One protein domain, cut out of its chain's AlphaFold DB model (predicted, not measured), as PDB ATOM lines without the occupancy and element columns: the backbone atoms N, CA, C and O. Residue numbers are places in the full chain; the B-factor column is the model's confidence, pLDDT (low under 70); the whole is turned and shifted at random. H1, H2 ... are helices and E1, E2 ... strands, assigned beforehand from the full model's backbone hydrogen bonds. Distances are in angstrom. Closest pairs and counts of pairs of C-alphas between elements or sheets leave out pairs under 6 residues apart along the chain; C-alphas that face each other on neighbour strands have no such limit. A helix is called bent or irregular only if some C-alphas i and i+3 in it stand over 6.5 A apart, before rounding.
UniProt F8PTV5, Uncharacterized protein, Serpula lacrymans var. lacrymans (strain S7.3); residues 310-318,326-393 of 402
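Overview. This is residues 310 to 318 and 326 to 393 of the 402 residues of an uncharacterized protein of Serpula lacrymans var. lacrymans (strain S7.3) (UniProt F8PTV5). Picture an L made of two strand hairpins: the long, bent hairpin of E3 and E4 is the long limb, and the small hairpin of E1 and E2 is the short limb at one end of it, where E2 runs on into E3 at 93 degrees. A short irregular helix, H1, lies before them, and the unnamed stretch from 338 to 354 leads from it to E1, with residues 349 to 350 pairing antiparallel with 368 to 369 of E3. The printed part has 77 residues, with one named helix and four named strands in the order H1, E1, E2, E3, E4, in two antiparallel sheets of order E1 - E2 and E3 - E4. The class is mostly strand, though under half of the residues are in named elements. The whole is only just compact, close to loose, with a radius of gyration of the C-alphas of 13.4 A, and elongated, spanning 40 by 25 by 22 A.

Along the chain. Start at C-alpha 310, at (-18.698, -30.318, -30.703). After the cut, find H1, residues 332 to 337, beginning at (-35.800, -18.615, -26.963) and 10.7 A long; it is irregular, with C-alphas 333 and 336 7.3 A apart. Read on to E1, residues 355 to 358, 9.5 A, and E2, residues 363 to 365, 6.3 A. E3, residues 368 to 378, is 29.9 A long and bends by 50 degrees at residue 371. E4, residues 381 to 392, is 27.5 A long, bends by 87 degrees at residue 389 and ends at (-22.261, -21.786, -16.978).

Arrangement. Look first at the hairpin of E3 and E4, antiparallel at 161 degrees; N 374 and O 385 are 2.9 A apart and N 383 and O 376 2.8 A, both within hydrogen-bond range. E2 and E3 are apart, though joined by a tight link. In the hairpin of E1 and E2, antiparallel at 140 degrees, N 364 and O 356 are within hydrogen-bond range at 2.8 A. Beside E1, residues 329 to 330 pair in parallel with its residues 357 to 358. The closest C-alphas of H1 and E1 are those of Ser 332 and Thr 358, 7.6 A apart, the one pair within 8 A. H1 is apart from E2, E3 and E4. In H1, 0 of 2 O i to N i+4 pairs and 1 of 3 O i to N i+3 pairs are within hydrogen-bond range.

Size, cuts and confidence. The two C-alphas farthest apart are those of Glu 361 and Gly 380, 40.3 A. Residues 319 to 325 are not printed, and C-alphas 318 and 326 are 17.5 A apart across this cut. The link from H1 to E1, 17 residues, is long. The mean pLDDT of the printed part is 70.0; look for values under 70 at residues 310 to 318, 326 to 337, 359, 361, 377 to 379 and 381.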
ATOM      1  N   ASP A 310     -18.579 -30.765 -29.309       41.88
ATOM      2  CA  ASP A 310     -18.698 -30.318 -30.703       41.88
ATOM      3  C   ASP A 310     -19.781 -29.230 -30.804       41.88
ATOM      4  O   ASP A 310     -20.945 -29.466 -30.482       41.88
ATOM      5  N   LEU A 311     -19.411 -28.029 -31.260       41.56
ATOM      6  CA  LEU A 311     -20.363 -26.950 -31.544       41.56
ATOM      7  C   LEU A 311     -20.673 -26.940 -33.043       41.56
ATOM      8  O   LEU A 311     -19.887 -26.429 -33.838       41.56
ATOM      9  N   LEU A 312     -21.827 -27.485 -33.436       34.72
ATOM     10  CA  LEU A 312     -22.255 -27.558 -34.841       34.72
ATOM     11  C   LEU A 312     -23.084 -26.346 -35.317       34.72
ATOM     12  O   LEU A 312     -23.548 -26.345 -36.453       34.72
ATOM     13  N   CYS A 313     -23.282 -25.303 -34.494       31.80
ATOM     14  CA  CYS A 313     -24.319 -24.291 -34.772       31.80
ATOM     15  C   CYS A 313     -23.904 -22.805 -34.680       31.80
ATOM     16  O   CYS A 313     -24.781 -21.948 -34.731       31.80
ATOM     17  N   ALA A 314     -22.621 -22.443 -34.563       32.75
ATOM     18  CA  ALA A 314     -22.230 -21.033 -34.383       32.75
ATOM     19  C   ALA A 314     -21.526 -20.428 -35.612       32.75
ATOM     20  O   ALA A 314     -20.392 -20.781 -35.929       32.75
ATOM     21  N   VAL A 315     -22.170 -19.454 -36.266       31.38
ATOM     22  CA  VAL A 315     -21.527 -18.534 -37.221       31.38
ATOM     23  C   VAL A 315     -21.018 -17.323 -36.440       31.38
ATOM     24  O   VAL A 315     -21.813 -16.533 -35.937       31.38
ATOM     25  N   ILE A 316     -19.696 -17.161 -36.325       33.09
ATOM     26  CA  ILE A 316     -19.091 -15.984 -35.685       33.09
ATOM     27  C   ILE A 316     -18.808 -14.935 -36.761       33.09
ATOM     28  O   ILE A 316     -17.927 -15.107 -37.600       33.09
ATOM     29  N   GLN A 317     -19.540 -13.824 -36.717       33.22
ATOM     30  CA  GLN A 317     -19.192 -12.610 -37.447       33.22
ATOM     31  C   GLN A 317     -18.236 -11.794 -36.564       33.22
ATOM     32  O   GLN A 317     -18.557 -11.506 -35.413       33.22
ATOM     33  N   SER A 318     -17.047 -11.465 -37.077       30.33
ATOM     34  CA  SER A 318     -16.050 -10.649 -36.370       30.33
ATOM     35  C   SER A 318     -16.670  -9.323 -35.914       30.33
ATOM     36  O   SER A 318     -17.051  -8.497 -36.745       30.33
ATOM     37  N   SER A 326     -23.192  -4.687 -21.609       37.59
ATOM     38  CA  SER A 326     -24.486  -5.242 -22.020       37.59
ATOM     39  C   SER A 326     -25.095  -6.146 -20.959       37.59
ATOM     40  O   SER A 326     -24.528  -7.167 -20.582       37.59
ATOM     41  N   SER A 327     -26.318  -5.815 -20.551       37.12
ATOM     42  CA  SER A 327     -27.281  -6.801 -20.075       37.12
ATOM     43  C   SER A 327     -27.670  -7.694 -21.257       37.12
ATOM     44  O   SER A 327     -28.390  -7.253 -22.155       37.12
ATOM     45  N   THR A 328     -27.162  -8.922 -21.292       50.56
ATOM     46  CA  THR A 328     -27.477  -9.896 -22.344       50.56
ATOM     47  C   THR A 328     -28.886 -10.452 -22.133       50.56
ATOM     48  O   THR A 328     -29.193 -10.964 -21.057       50.56
ATOM     49  N   ILE A 329     -29.739 -10.334 -23.153       43.84
ATOM     50  CA  ILE A 329     -31.068 -10.955 -23.202       43.84
ATOM     51  C   ILE A 329     -30.938 -12.238 -24.028       43.84
ATOM     52  O   ILE A 329     -30.515 -12.178 -25.182       43.84
ATOM     53  N   LEU A 330     -31.271 -13.388 -23.440       52.09
ATOM     54  CA  LEU A 330     -31.321 -14.673 -24.147       52.09
ATOM     55  C   LEU A 330     -32.641 -14.804 -24.911       52.09
ATOM     56  O   LEU A 330     -33.711 -14.784 -24.300       52.09
ATOM     57  N   ASP A 331     -32.565 -14.972 -26.231       53.09
ATOM     58  CA  ASP A 331     -33.711 -15.354 -27.063       53.09
ATOM     59  C   ASP A 331     -34.007 -16.859 -26.908       53.09
ATOM     60  O   ASP A 331     -33.101 -17.659 -26.670       53.09
ATOM     61  N   SER A 332     -35.268 -17.248 -27.069       49.34
ATOM     62  CA  SER A 332     -35.800 -18.615 -26.963       49.34
ATOM     63  C   SER A 332     -35.109 -19.649 -27.865       49.34
ATOM     64  O   SER A 332     -35.069 -20.828 -27.527       49.34
ATOM     65  N   GLY A 333     -34.499 -19.220 -28.976       54.50
ATOM     66  CA  GLY A 333     -33.692 -20.079 -29.851       54.50
ATOM     67  C   GLY A 333     -32.250 -20.316 -29.379       54.50
ATOM     68  O   GLY A 333     -31.506 -21.038 -30.037       54.50
ATOM     69  N   THR A 334     -31.832 -19.707 -28.264       57.62
ATOM     70  CA  THR A 334     -30.431 -19.696 -27.791       57.62
ATOM     71  C   THR A 334     -30.144 -20.809 -26.777       57.62
ATOM     72  O   THR A 334     -28.994 -21.000 -26.381       57.62
ATOM     73  N   THR A 335     -31.159 -21.571 -26.360       60.47
ATOM     74  CA  THR A 335     -31.053 -22.602 -25.313       60.47
ATOM     75  C   THR A 335     -30.035 -23.690 -25.665       60.47
ATOM     76  O   THR A 335     -29.286 -24.128 -24.799       60.47
ATOM     77  N   SER A 336     -29.909 -24.044 -26.951       56.91
ATOM     78  CA  SER A 336     -28.926 -25.016 -27.460       56.91
ATOM     79  C   SER A 336     -27.472 -24.526 -27.432       56.91
ATOM     80  O   SER A 336     -26.554 -25.310 -27.661       56.91
ATOM     81  N   THR A 337     -27.245 -23.238 -27.155       65.19
ATOM     82  CA  THR A 337     -25.901 -22.642 -27.035       65.19
ATOM     83  C   THR A 337     -25.479 -22.410 -25.583       65.19
ATOM     84  O   THR A 337     -24.381 -21.910 -25.333       65.19
ATOM     85  N   LEU A 338     -26.329 -22.782 -24.618       75.81
ATOM     86  CA  LEU A 338     -25.997 -22.712 -23.203       75.81
ATOM     87  C   LEU A 338     -25.021 -23.825 -22.833       75.81
ATOM     88  O   LEU A 338     -25.217 -24.998 -23.143       75.81
ATOM     89  N   ILE A 339     -23.963 -23.446 -22.125       80.94
ATOM     90  CA  ILE A 339     -22.977 -24.394 -21.631       80.94
ATOM     91  C   ILE A 339     -23.446 -24.879 -20.261       80.94
ATOM     92  O   ILE A 339     -23.371 -24.148 -19.272       80.94
ATOM     93  N   MET A 340     -23.970 -26.103 -20.226       84.19
ATOM     94  CA  MET A 340     -24.560 -26.706 -19.024       84.19
ATOM     95  C   MET A 340     -23.578 -27.578 -18.244       84.19
ATOM     96  O   MET A 340     -23.759 -27.782 -17.049       84.19
ATOM     97  N   ASP A 341     -22.540 -28.092 -18.902       82.12
ATOM     98  CA  ASP A 341     -21.534 -28.922 -18.253       82.12
ATOM     99  C   ASP A 341     -20.329 -28.073 -17.837       82.12
ATOM    100  O   ASP A 341     -19.633 -27.495 -18.672       82.12
ATOM    101  N   ARG A 342     -20.034 -28.033 -16.535       85.06
ATOM    102  CA  ARG A 342     -18.840 -27.370 -15.997       85.06
ATOM    103  C   ARG A 342     -17.539 -27.950 -16.566       85.06
ATOM    104  O   ARG A 342     -16.541 -27.234 -16.617       85.06
ATOM    105  N   SER A 343     -17.513 -29.224 -16.958       80.56
ATOM    106  CA  SER A 343     -16.288 -29.924 -17.366       80.56
ATOM    107  C   SER A 343     -15.659 -29.372 -18.655       80.56
ATOM    108  O   SER A 343     -14.463 -29.554 -18.883       80.56
ATOM    109  N   VAL A 344     -16.434 -28.644 -19.468       79.69
ATOM    110  CA  VAL A 344     -15.976 -28.049 -20.737       79.69
ATOM    111  C   VAL A 344     -15.254 -26.706 -20.558       79.69
ATOM    112  O   VAL A 344     -14.653 -26.179 -21.501       79.69
ATOM    113  N   PHE A 345     -15.285 -26.150 -19.344       85.75
ATOM    114  CA  PHE A 345     -14.596 -24.914 -19.004       85.75
ATOM    115  C   PHE A 345     -13.118 -25.185 -18.731       85.75
ATOM    116  O   PHE A 345     -12.742 -25.918 -17.819       85.75
ATOM    117  N   TRP A 346     -12.267 -24.533 -19.512       85.50
ATOM    118  CA  TRP A 346     -10.824 -24.504 -19.329       85.50
ATOM    119  C   TRP A 346     -10.411 -23.650 -18.128       85.50
ATOM    120  O   TRP A 346      -9.534 -24.029 -17.353       85.50
ATOM    121  N   SER A 347     -11.036 -22.483 -17.973       87.69
ATOM    122  CA  SER A 347     -10.964 -21.687 -16.751       87.69
ATOM    123  C   SER A 347     -12.367 -21.567 -16.183       87.69
ATOM    124  O   SER A 347     -13.327 -21.433 -16.934       87.69
ATOM    125  N   TYR A 348     -12.501 -21.643 -14.860       91.56
ATOM    126  CA  TYR A 348     -13.806 -21.575 -14.222       91.56
ATOM    127  C   TYR A 348     -13.744 -20.795 -12.917       91.56
ATOM    128  O   TYR A 348     -13.016 -21.163 -11.994       91.56
ATOM    129  N   GLN A 349     -14.544 -19.741 -12.839       90.69
ATOM    130  CA  GLN A 349     -14.783 -18.965 -11.638       90.69
ATOM    131  C   GLN A 349     -16.245 -19.132 -11.236       90.69
ATOM    132  O   GLN A 349     -17.155 -18.838 -12.011       90.69
ATOM    133  N   ILE A 350     -16.462 -19.607 -10.009       89.88
ATOM    134  CA  ILE A 350     -17.797 -19.650  -9.412       89.88
ATOM    135  C   ILE A 350     -18.239 -18.206  -9.187       89.88
ATOM    136  O   ILE A 350     -17.561 -17.448  -8.491       89.88
ATOM    137  N   ASP A 351     -19.359 -17.838  -9.794       82.81
ATOM    138  CA  ASP A 351     -19.938 -16.504  -9.694       82.81
ATOM    139  C   ASP A 351     -21.465 -16.609  -9.804       82.81
ATOM    140  O   ASP A 351     -22.030 -16.467 -10.888       82.81
ATOM    141  N   PRO A 352     -22.148 -16.912  -8.686       74.75
ATOM    142  CA  PRO A 352     -23.595 -17.095  -8.668       74.75
ATOM    143  C   PRO A 352     -24.356 -15.763  -8.735       74.75
ATOM    144  O   PRO A 352     -25.585 -15.757  -8.732       74.75
ATOM    145  N   SER A 353     -23.651 -14.624  -8.750       76.69
ATOM    146  CA  SER A 353     -24.275 -13.299  -8.810       76.69
ATOM    147  C   SER A 353     -24.749 -12.928 -10.218       76.69
ATOM    148  O   SER A 353     -25.530 -11.990 -10.389       76.69
ATOM    149  N   ILE A 354     -24.312 -13.678 -11.232       76.56
ATOM    150  CA  ILE A 354     -24.663 -13.440 -12.626       76.56
ATOM    151  C   ILE A 354     -26.029 -14.086 -12.902       76.56
ATOM    152  O   ILE A 354     -26.166 -15.307 -12.986       76.56
ATOM    153  N   SER A 355     -27.055 -13.255 -13.064       74.75
ATOM    154  CA  SER A 355     -28.375 -13.671 -13.549       74.75
ATOM    155  C   SER A 355     -28.541 -13.264 -15.009       74.75
ATOM    156  O   SER A 355     -28.357 -12.088 -15.336       74.75
ATOM    157  N   ILE A 356     -28.935 -14.193 -15.880       77.31
ATOM    158  CA  ILE A 356     -29.203 -13.880 -17.287       77.31
ATOM    159  C   ILE A 356     -30.699 -13.633 -17.458       77.31
ATOM    160  O   ILE A 356     -31.508 -14.471 -17.063       77.31
ATOM    161  N   LYS A 357     -31.083 -12.500 -18.051       74.50
ATOM    162  CA  LYS A 357     -32.489 -12.239 -18.381       74.50
ATOM    163  C   LYS A 357     -32.861 -12.986 -19.657       74.50
ATOM    164  O   LYS A 357     -32.150 -12.904 -20.658       74.50
ATOM    165  N   THR A 358     -33.972 -13.701 -19.633       72.88
ATOM    166  CA  THR A 358     -34.522 -14.387 -20.802       72.88
ATOM    167  C   THR A 358     -35.584 -13.511 -21.472       72.88
ATOM    168  O   THR A 358     -36.156 -12.613 -20.853       72.88
ATOM    169  N   ALA A 359     -35.836 -13.732 -22.763       69.62
ATOM    170  CA  ALA A 359     -36.762 -12.925 -23.562       69.62
ATOM    171  C   ALA A 359     -38.225 -12.996 -23.084       69.62
ATOM    172  O   ALA A 359     -38.995 -12.076 -23.335       69.62
ATOM    173  N   ASN A 360     -38.599 -14.051 -22.355       71.06
ATOM    174  CA  ASN A 360     -39.899 -14.196 -21.690       71.06
ATOM    175  C   ASN A 360     -39.956 -13.509 -20.310       71.06
ATOM    176  O   ASN A 360     -40.741 -13.917 -19.461       71.06
ATOM    177  N   GLU A 361     -39.091 -12.521 -20.064       66.69
ATOM    178  CA  GLU A 361     -38.951 -11.795 -18.791       66.69
ATOM    179  C   GLU A 361     -38.515 -12.658 -17.587       66.69
ATOM    180  O   GLU A 361     -38.475 -12.177 -16.454       66.69
ATOM    181  N   GLY A 362     -38.128 -13.915 -17.820       76.56
ATOM    182  CA  GLY A 362     -37.549 -14.796 -16.807       76.56
ATOM    183  C   GLY A 362     -36.084 -14.477 -16.478       76.56
ATOM    184  O   GLY A 362     -35.413 -13.676 -17.138       76.56
ATOM    185  N   THR A 363     -35.559 -15.135 -15.442       73.94
ATOM    186  CA  THR A 363     -34.131 -15.096 -15.105       73.94
ATOM    187  C   THR A 363     -33.572 -16.503 -15.018       73.94
ATOM    188  O   THR A 363     -34.048 -17.310 -14.221       73.94
ATOM    189  N   LEU A 364     -32.532 -16.775 -15.800       79.19
ATOM    190  CA  LEU A 364     -31.754 -18.001 -15.719       79.19
ATOM    191  C   LEU A 364     -30.612 -17.805 -14.716       79.19
ATOM    192  O   LEU A 364     -29.791 -16.891 -14.857       79.19
ATOM    193  N   ALA A 365     -30.574 -18.659 -13.694       80.00
ATOM    194  CA  ALA A 365     -29.486 -18.677 -12.727       80.00
ATOM    195  C   ALA A 365     -28.219 -19.225 -13.392       80.00
ATOM    196  O   ALA A 365     -28.245 -20.296 -14.004       80.00
ATOM    197  N   SER A 366     -27.105 -18.508 -13.255       85.19
ATOM    198  CA  SER A 366     -25.799 -19.041 -13.625       85.19
ATOM    199  C   SER A 366     -25.027 -19.479 -12.384       85.19
ATOM    200  O   SER A 366     -25.176 -18.915 -11.301       85.19
ATOM    201  N   ALA A 367     -24.212 -20.516 -12.535       85.88
ATOM    202  CA  ALA A 367     -23.368 -21.036 -11.464       85.88
ATOM    203  C   ALA A 367     -21.955 -20.424 -11.483       85.88
ATOM    204  O   ALA A 367     -21.208 -20.523 -10.506       85.88
ATOM    205  N   GLY A 368     -21.563 -19.806 -12.598       88.69
ATOM    206  CA  GLY A 368     -20.266 -19.164 -12.758       88.69
ATOM    207  C   GLY A 368     -19.907 -18.925 -14.215       88.69
ATOM    208  O   GLY A 368     -20.745 -19.075 -15.104       88.69
ATOM    209  N   ARG A 369     -18.650 -18.567 -14.463       90.50
ATOM    210  CA  ARG A 369     -18.156 -18.187 -15.787       90.50
ATOM    211  C   ARG A 369     -16.707 -18.584 -16.024       90.50
ATOM    212  O   ARG A 369     -15.956 -18.812 -15.078       90.50
ATOM    213  N   GLY A 370     -16.300 -18.607 -17.284       89.75
ATOM    214  CA  GLY A 370     -14.901 -18.718 -17.670       89.75
ATOM    215  C   GLY A 370     -14.711 -19.141 -19.119       89.75
ATOM    216  O   GLY A 370     -15.646 -19.122 -19.914       89.75
ATOM    217  N   ASP A 371     -13.488 -19.488 -19.492       87.69
ATOM    218  CA  ASP A 371     -13.152 -19.768 -20.885       87.69
ATOM    219  C   ASP A 371     -13.432 -21.233 -21.223       87.69
ATOM    220  O   ASP A 371     -13.052 -22.121 -20.465       87.69
ATOM    221  N   CYS A 372     -14.014 -21.498 -22.390       85.75
ATOM    222  CA  CYS A 372     -14.257 -22.848 -22.904       85.75
ATOM    223  C   CYS A 372     -13.409 -23.123 -24.148       85.75
ATOM    224  O   CYS A 372     -13.115 -22.219 -24.935       85.75
ATOM    225  N   LEU A 373     -13.041 -24.388 -24.354       77.38
ATOM    226  CA  LEU A 373     -12.462 -24.845 -25.617       77.38
ATOM    227  C   LEU A 373     -13.516 -25.626 -26.396       77.38
ATOM    228  O   LEU A 373     -13.959 -26.682 -25.957       77.38
ATOM    229  N   ALA A 374     -13.881 -25.125 -27.569       78.31
ATOM    230  CA  ALA A 374     -14.772 -25.812 -28.488       78.31
ATOM    231  C   ALA A 374     -13.984 -26.365 -29.674       78.31
ATOM    232  O   ALA A 374     -13.007 -25.756 -30.121       78.31
ATOM    233  N   ILE A 375     -14.411 -27.509 -30.204       71.62
ATOM    234  CA  ILE A 375     -13.940 -27.963 -31.510       71.62
ATOM    235  C   ILE A 375     -14.996 -27.602 -32.546       71.62
ATOM    236  O   ILE A 375     -16.168 -27.935 -32.405       71.62
ATOM    237  N   LEU A 376     -14.547 -26.918 -33.589       72.06
ATOM    238  CA  LEU A 376     -15.326 -26.633 -34.777       72.06
ATOM    239  C   LEU A 376     -14.751 -27.456 -35.927       72.06
ATOM    240  O   LEU A 376     -13.593 -27.277 -36.300       72.06
ATOM    241  N   THR A 377     -15.546 -28.361 -36.488       68.25
ATOM    242  CA  THR A 377     -15.131 -29.139 -37.660       68.25
ATOM    243  C   THR A 377     -15.588 -28.418 -38.924       68.25
ATOM    244  O   THR A 377     -16.783 -28.330 -39.184       68.25
ATOM    245  N   LEU A 378     -14.641 -27.906 -39.710       62.22
ATOM    246  CA  LEU A 378     -14.890 -27.252 -40.997       62.22
ATOM    247  C   LEU A 378     -14.243 -28.082 -42.097       62.22
ATOM    248  O   LEU A 378     -13.046 -28.356 -42.038       62.22
ATOM    249  N   ASN A 379     -15.021 -28.500 -43.095       68.50
ATOM    250  CA  ASN A 379     -14.525 -29.277 -44.238       68.50
ATOM    251  C   ASN A 379     -13.716 -30.522 -43.809       68.50
ATOM    252  O   ASN A 379     -12.634 -30.791 -44.326       68.50
ATOM    253  N   GLY A 380     -14.189 -31.234 -42.779       72.06
ATOM    254  CA  GLY A 380     -13.501 -32.399 -42.201       72.06
ATOM    255  C   GLY A 380     -12.252 -32.078 -41.364       72.06
ATOM    256  O   GLY A 380     -11.665 -32.980 -40.768       72.06
ATOM    257  N   THR A 381     -11.860 -30.807 -41.261       64.69
ATOM    258  CA  THR A 381     -10.719 -30.348 -40.464       64.69
ATOM    259  C   THR A 381     -11.192 -29.828 -39.110       64.69
ATOM    260  O   THR A 381     -12.103 -29.009 -39.025       64.69
ATOM    261  N   ARG A 382     -10.575 -30.301 -38.022       76.25
ATOM    262  CA  ARG A 382     -10.941 -29.919 -36.649       76.25
ATOM    263  C   ARG A 382     -10.162 -28.677 -36.213       76.25
ATOM    264  O   ARG A 382      -8.949 -28.740 -36.018       76.25
ATOM    265  N   HIS A 383     -10.863 -27.572 -36.003       70.50
ATOM    266  CA  HIS A 383     -10.325 -26.318 -35.483       70.50
ATOM    267  C   HIS A 383     -10.637 -26.188 -33.993       70.50
ATOM    268  O   HIS A 383     -11.759 -26.430 -33.559       70.50
ATOM    269  N   ARG A 384      -9.645 -25.793 -33.191       76.62
ATOM    270  CA  ARG A 384      -9.837 -25.515 -31.761       76.62
ATOM    271  C   ARG A 384     -10.151 -24.035 -31.575       76.62
ATOM    272  O   ARG A 384      -9.319 -23.189 -31.891       76.62
ATOM    273  N   LEU A 385     -11.328 -23.737 -31.043       80.88
ATOM    274  CA  LEU A 385     -11.766 -22.397 -30.680       80.88
ATOM    275  C   LEU A 385     -11.651 -22.216 -29.170       80.88
ATOM    276  O   LEU A 385     -12.065 -23.083 -28.406       80.88
ATOM    277  N   ARG A 386     -11.119 -21.072 -28.735       83.31
ATOM    278  CA  ARG A 386     -11.183 -20.641 -27.335       83.31
ATOM    279  C   ARG A 386     -12.262 -19.580 -27.208       83.31
ATOM    280  O   ARG A 386     -12.071 -18.457 -27.668       83.31
ATOM    281  N   LEU A 387     -13.369 -19.945 -26.583       82.50
ATOM    282  CA  LEU A 387     -14.443 -19.034 -26.222       82.50
ATOM    283  C   LEU A 387     -14.084 -18.408 -24.872       82.50
ATOM    284  O   LEU A 387     -13.705 -19.127 -23.949       82.50
ATOM    285  N   ARG A 388     -14.124 -17.078 -24.770       84.75
ATOM    286  CA  ARG A 388     -13.763 -16.359 -23.538       84.75
ATOM    287  C   ARG A 388     -15.006 -15.909 -22.788       84.75
ATOM    288  O   ARG A 388     -15.998 -15.583 -23.431       84.75
ATOM    289  N   ASP A 389     -14.914 -15.868 -21.461       85.00
ATOM    290  CA  ASP A 389     -15.961 -15.327 -20.572       85.00
ATOM    291  C   ASP A 389     -17.354 -15.960 -20.800       85.00
ATOM    292  O   ASP A 389     -18.387 -15.296 -20.786       85.00
ATOM    293  N   CYS A 390     -17.385 -17.272 -21.053       85.94
ATOM    294  CA  CYS A 390     -18.620 -18.037 -21.217       85.94
ATOM    295  C   CYS A 390     -19.339 -18.193 -19.875       85.94
ATOM    296  O   CYS A 390     -18.694 -18.283 -18.832       85.94
ATOM    297  N   ILE A 391     -20.667 -18.285 -19.899       86.94
ATOM    298  CA  ILE A 391     -21.484 -18.438 -18.691       86.94
ATOM    299  C   ILE A 391     -21.925 -19.898 -18.545       86.94
ATOM    300  O   ILE A 391     -22.378 -20.511 -19.509       86.94
ATOM    301  N   HIS A 392     -21.796 -20.448 -17.338       88.38
ATOM    302  CA  HIS A 392     -22.261 -21.786 -16.978       88.38
ATOM    303  C   HIS A 392     -23.657 -21.709 -16.366       88.38
ATOM    304  O   HIS A 392     -23.829 -21.141 -15.285       88.38
ATOM    305  N   ALA A 393     -24.639 -22.305 -17.038       86.06
ATOM    306  CA  ALA A 393     -26.038 -22.302 -16.618       86.06
ATOM    307  C   ALA A 393     -26.570 -23.747 -16.521       86.06
ATOM    308  O   ALA A 393     -27.159 -24.247 -17.475       86.06
TER     309      ALA A 393